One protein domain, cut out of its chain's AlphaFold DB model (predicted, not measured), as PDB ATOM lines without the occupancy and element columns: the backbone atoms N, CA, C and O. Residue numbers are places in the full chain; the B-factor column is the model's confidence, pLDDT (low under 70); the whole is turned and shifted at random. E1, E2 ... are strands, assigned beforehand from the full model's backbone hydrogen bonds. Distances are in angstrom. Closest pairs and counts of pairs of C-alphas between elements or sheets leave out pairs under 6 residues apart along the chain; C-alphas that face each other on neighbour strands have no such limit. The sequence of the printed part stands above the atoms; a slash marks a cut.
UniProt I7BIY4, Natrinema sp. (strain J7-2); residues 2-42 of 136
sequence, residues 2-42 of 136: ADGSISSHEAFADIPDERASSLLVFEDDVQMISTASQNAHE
ATOM      1  N   ALA A   2     235.586 293.058 267.986       48.31
ATOM      2  CA  ALA A   2     234.396 293.387 268.778       48.31
ATOM      3  C   ALA A   2     233.098 293.518 267.955       48.31
ATOM      4  O   ALA A   2     233.086 294.219 266.947       48.31
ATOM      5  N   ASP A   3     232.000 292.927 268.451       56.69
ATOM      6  CA  ASP A   3     230.651 293.013 267.852       56.69
ATOM      7  C   ASP A   3     230.066 294.443 267.826       56.69
ATOM      8  O   ASP A   3     229.036 294.699 267.218       56.69
ATOM      9  N   GLY A   4     230.764 295.416 268.416       60.00
ATOM     10  CA  GLY A   4     230.320 296.803 268.510       60.00
ATOM     11  C   GLY A   4     230.519 297.667 267.260       60.00
ATOM     12  O   GLY A   4     230.246 298.858 267.351       60.00
ATOM     13  N   SER A   5     231.017 297.135 266.140       75.62
ATOM     14  CA  SER A   5     231.150 297.879 264.866       75.62
ATOM     15  C   SER A   5     230.034 297.579 263.864       75.62
ATOM     16  O   SER A   5     229.755 298.413 263.009       75.62
ATOM     17  N   ILE A   6     229.365 296.431 263.993       85.12
ATOM     18  CA  ILE A   6     228.303 295.985 263.086       85.12
ATOM     19  C   ILE A   6     226.950 296.598 263.455       85.12
ATOM     20  O   ILE A   6     226.708 296.990 264.605       85.12
ATOM     21  N   SER A   7     226.059 296.666 262.465       85.88
ATOM     22  CA  SER A   7     224.681 297.096 262.688       85.88
ATOM     23  C   SER A   7     223.886 296.050 263.465       85.88
ATOM     24  O   SER A   7     224.022 294.847 263.245       85.88
ATOM     25  N   SER A   8     222.983 296.505 264.336       86.56
ATOM     26  CA  SER A   8     221.978 295.632 264.957       86.56
ATOM     27  C   SER A   8     220.723 295.449 264.095       86.56
ATOM     28  O   SER A   8     219.817 294.715 264.486       86.56
ATOM     29  N   HIS A   9     220.616 296.161 262.969       89.44
ATOM     30  CA  HIS A   9     219.436 296.153 262.109       89.44
ATOM     31  C   HIS A   9     219.633 295.203 260.917       89.44
ATOM     32  O   HIS A   9     220.589 295.334 260.160       89.44
ATOM     33  N   GLU A  10     218.690 294.278 260.711       89.94
ATOM     34  CA  GLU A  10     218.796 293.182 259.726       89.94
ATOM     35  C   GLU A  10     219.086 293.662 258.296       89.94
ATOM     36  O   GLU A  10     219.886 293.054 257.593       89.94
ATOM     37  N   ALA A  11     218.497 294.789 257.876       91.00
ATOM     38  CA  ALA A  11     218.732 295.350 256.541       91.00
ATOM     39  C   ALA A  11     220.198 295.745 256.263       91.00
ATOM     40  O   ALA A  11     220.560 295.923 255.105       91.00
ATOM     41  N   PHE A  12     221.024 295.879 257.304       89.94
ATOM     42  CA  PHE A  12     222.438 296.246 257.216       89.94
ATOM     43  C   PHE A  12     223.355 295.121 257.714       89.94
ATOM     44  O   PHE A  12     224.500 295.376 258.072       89.94
ATOM     45  N   ALA A  13     222.870 293.874 257.735       87.19
ATOM     46  CA  ALA A  13     223.656 292.720 258.177       87.19
ATOM     47  C   ALA A  13     224.944 292.508 257.355       87.19
ATOM     48  O   ALA A  13     225.912 291.956 257.875       87.19
ATOM     49  N   ASP A  14     224.965 292.982 256.104       88.06
ATOM     50  CA  ASP A  14     226.125 292.912 255.209       88.06
ATOM     51  C   ASP A  14     227.083 294.111 255.347       88.06
ATOM     52  O   ASP A  14     228.087 294.168 254.640       88.06
ATOM     53  N   ILE A  15     226.794 295.077 256.231       87.00
ATOM     54  CA  ILE A  15     227.680 296.212 256.516       87.00
ATOM     55  C   ILE A  15     228.596 295.829 257.686       87.00
ATOM     56  O   ILE A  15     228.136 295.769 258.832       87.00
ATOM     57  N   PRO A  16     229.890 295.559 257.430       84.00
ATOM     58  CA  PRO A  16     230.802 295.071 258.461       84.00
ATOM     59  C   PRO A  16     231.217 296.162 259.464       84.00
ATOM     60  O   PRO A  16     231.781 295.843 260.508       84.00
ATOM     61  N   ASP A  17     230.952 297.432 259.153       89.19
ATOM     62  CA  ASP A  17     231.491 298.612 259.823       89.19
ATOM     63  C   ASP A  17     230.487 299.784 259.865       89.19
ATOM     64  O   ASP A  17     230.775 300.903 259.446       89.19
ATOM     65  N   GLU A  18     229.299 299.565 260.445       92.31
ATOM     66  CA  GLU A  18     228.359 300.659 260.768       92.31
ATOM     67  C   GLU A  18     229.054 301.773 261.573       92.31
ATOM     68  O   GLU A  18     228.726 302.953 261.425       92.31
ATOM     69  N   ARG A  19     230.020 301.387 262.418       92.56
ATOM     70  CA  ARG A  19     230.876 302.269 263.215       92.56
ATOM     71  C   ARG A  19     232.338 301.865 263.060       92.56
ATOM     72  O   ARG A  19     232.702 300.728 263.362       92.56
ATOM     73  N   ALA A  20     233.183 302.821 262.692       93.50
ATOM     74  CA  ALA A  20     234.615 302.619 262.514       93.50
ATOM     75  C   ALA A  20     235.429 303.681 263.261       93.50
ATOM     76  O   ALA A  20     235.048 304.851 263.325       93.50
ATOM     77  N   SER A  21     236.583 303.261 263.780       95.38
ATOM     78  CA  SER A  21     237.610 304.137 264.341       95.38
ATOM     79  C   SER A  21     238.962 303.727 263.777       95.38
ATOM     80  O   SER A  21     239.293 302.542 263.781       95.38
ATOM     81  N   SER A  22     239.765 304.692 263.346       95.75
ATOM     82  CA  SER A  22     241.101 304.445 262.808       95.75
ATOM     83  C   SER A  22     242.128 305.402 263.393       95.75
ATOM     84  O   SER A  22     241.822 306.554 263.699       95.75
ATOM     85  N   LEU A  23     243.358 304.908 263.521       97.38
ATOM     86  CA  LEU A  23     244.543 305.693 263.832       97.38
ATOM     87  C   LEU A  23     245.460 305.660 262.609       97.38
ATOM     88  O   LEU A  23     245.943 304.595 262.233       97.38
ATOM     89  N   LEU A  24     245.701 306.821 262.012       97.00
ATOM     90  CA  LEU A  24     246.695 307.003 260.963       97.00
ATOM     91  C   LEU A  24     247.930 307.667 261.566       97.00
ATOM     92  O   LEU A  24     247.814 308.613 262.350       97.00
ATOM     93  N   VAL A  25     249.104 307.167 261.190       96.94
ATOM     94  CA  VAL A  25     250.397 307.761 261.539       96.94
ATOM     95  C   VAL A  25     251.039 308.232 260.244       96.94
ATOM     96  O   VAL A  25     251.309 307.427 259.353       96.94
ATOM     97  N   PHE A  26     251.222 309.540 260.130       95.38
ATOM     98  CA  PHE A  26     251.885 310.185 259.006       95.38
ATOM     99  C   PHE A  26     253.383 310.349 259.290       95.38
ATOM    100  O   PHE A  26     253.888 309.956 260.343       95.38
ATOM    101  N   GLU A  27     254.095 310.931 258.328       93.25
ATOM    102  CA  GLU A  27     255.485 311.354 258.504       93.25
ATOM    103  C   GLU A  27     255.629 312.277 259.730       93.25
ATOM    104  O   GLU A  27     254.673 312.925 260.162       93.25
ATOM    105  N   ASP A  28     256.828 312.297 260.319       94.81
ATOM    106  CA  ASP A  28     257.151 313.078 261.522       94.81
ATOM    107  C   ASP A  28     256.268 312.772 262.753       94.81
ATOM    108  O   ASP A  28     256.035 313.638 263.597       94.81
ATOM    109  N   ASP A  29     255.779 311.530 262.864       92.81
ATOM    110  CA  ASP A  29     254.940 311.036 263.968       92.81
ATOM    111  C   ASP A  29     253.624 311.819 264.163       92.81
ATOM    112  O   ASP A  29     253.018 311.793 265.241       92.81
ATOM    113  N   VAL A  30     253.138 312.500 263.119       97.12
ATOM    114  CA  VAL A  30     251.829 313.162 263.152       97.12
ATOM    115  C   VAL A  30     250.730 312.103 263.181       97.12
ATOM    116  O   VAL A  30     250.656 311.231 262.318       97.12
ATOM    117  N   GLN A  31     249.845 312.185 264.173       97.25
ATOM    118  CA  GLN A  31     248.761 311.222 264.363       97.25
ATOM    119  C   GLN A  31     247.406 311.830 264.016       97.25
ATOM    120  O   GLN A  31     247.087 312.946 264.428       97.25
ATOM    121  N   MET A  32     246.574 311.047 263.335       97.50
ATOM    122  CA  MET A  32     245.160 311.339 263.130       97.50
ATOM    123  C   MET A  32     244.323 310.199 263.678       97.50
ATOM    124  O   MET A  32     244.507 309.043 263.307       97.50
ATOM    125  N   ILE A  33     243.374 310.548 264.538       97.50
ATOM    126  CA  ILE A  33     242.308 309.648 264.955       97.50
ATOM    127  C   ILE A  33     241.056 310.093 264.218       97.50
ATOM    128  O   ILE A  33     240.665 311.256 264.319       97.50
ATOM    129  N   SER A  34     240.434 309.175 263.493       96.12
ATOM    130  CA  SER A  34     239.165 309.419 262.817       96.12
ATOM    131  C   SER A  34     238.127 308.405 263.249       96.12
ATOM    132  O   SER A  34     238.440 307.244 263.517       96.12
ATOM    133  N   THR A  35     236.883 308.861 263.304       95.56
ATOM    134  CA  THR A  35     235.714 308.032 263.575       95.56
ATOM    135  C   THR A  35     234.664 308.303 262.517       95.56
ATOM    136  O   THR A  35     234.430 309.463 262.183       95.56
ATOM    137  N   ALA A  36     234.011 307.256 262.034       94.25
ATOM    138  CA  ALA A  36     232.884 307.348 261.118       94.25
ATOM    139  C   ALA A  36     231.743 306.468 261.635       94.25
ATOM    140  O   ALA A  36     231.983 305.406 262.215       94.25
ATOM    141  N   SER A  37     230.503 306.923 261.463       93.12
ATOM    142  CA  SER A  37     229.318 306.187 261.894       93.12
ATOM    143  C   SER A  37     228.142 306.474 260.977       93.12
ATOM    144  O   SER A  37     227.851 307.632 260.695       93.12
ATOM    145  N   GLN A  38     227.431 305.423 260.575       91.44
ATOM    146  CA  GLN A  38     226.190 305.524 259.800       91.44
ATOM    147  C   GLN A  38     224.948 305.692 260.693       91.44
ATOM    148  O   GLN A  38     223.865 305.987 260.200       91.44
ATOM    149  N   ASN A  39     225.096 305.500 262.010       90.81
ATOM    150  CA  ASN A  39     223.994 305.487 262.979       90.81
ATOM    151  C   ASN A  39     224.293 306.348 264.225       90.81
ATOM    152  O   ASN A  39     223.856 306.057 265.338       90.81
ATOM    153  N   ALA A  40     225.114 307.391 264.059       92.12
ATOM    154  CA  ALA A  40     225.333 308.419 265.078       92.12
ATOM    155  C   ALA A  40     224.505 309.672 264.762       92.12
ATOM    156  O   ALA A  40     224.023 309.841 263.645       92.12
ATOM    157  N   HIS A  41     224.357 310.560 265.747       94.69
ATOM    158  CA  HIS A  41     223.853 311.907 265.487       94.69
ATOM    159  C   HIS A  41     224.795 312.634 264.524       94.69
ATOM    160  O   HIS A  41     226.012 312.476 264.624       94.69
ATOM    161  N   GLU A  42     224.234 313.445 263.632       92.94
ATOM    162  CA  GLU A  42     225.002 314.231 262.674       92.94
ATOM    163  C   GLU A  42     225.948 315.195 263.404       92.94
ATOM    164  O   GLU A  42     225.515 316.028 264.206       92.94
TER     165      GLU A  42
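Overview. This is residues 2 to 42 of the 136 residues of a protein of Natrinema sp. (strain J7-2) (UniProt I7BIY4). With little regular structure, this is one narrow two-stranded hairpin, E1 and E2, with a looped stretch, residues 2 to 18, at its open end. The printed part has 41 residues and no named helix; E1 comes before E2 in an antiparallel sheet, and only 14 residues are in named elements, all strand. It is elongated, spanning 43 by 22 by 14 A, and only just loose, close to extended, with a radius of gyration of the C-alphas of 13.3 A.

Along the chain. Pass residues 2 to 18 and find C-alpha 19 at (230.876, 302.269, 263.215), where E1, residues 19 to 25, begins; it runs 20.3 A. E2, residues 31 to 37, runs 20.2 A to C-alpha 37 at (229.318, 306.187, 261.894).

Arrangement. E1 and E2 form a hairpin with a tight link, antiparallel at 167 degrees between directions. Look at C-alphas 21 and 35, which face each other at 4.4 A. N 22 and O 34 are within hydrogen-bond range at 2.9 A.

Size, cuts and confidence. The two C-alphas farthest apart, those of Glu 10 and Asp 28, are 43.2 A apart. The printed part has no cut, and residues 2 to 4 have pLDDT under 70.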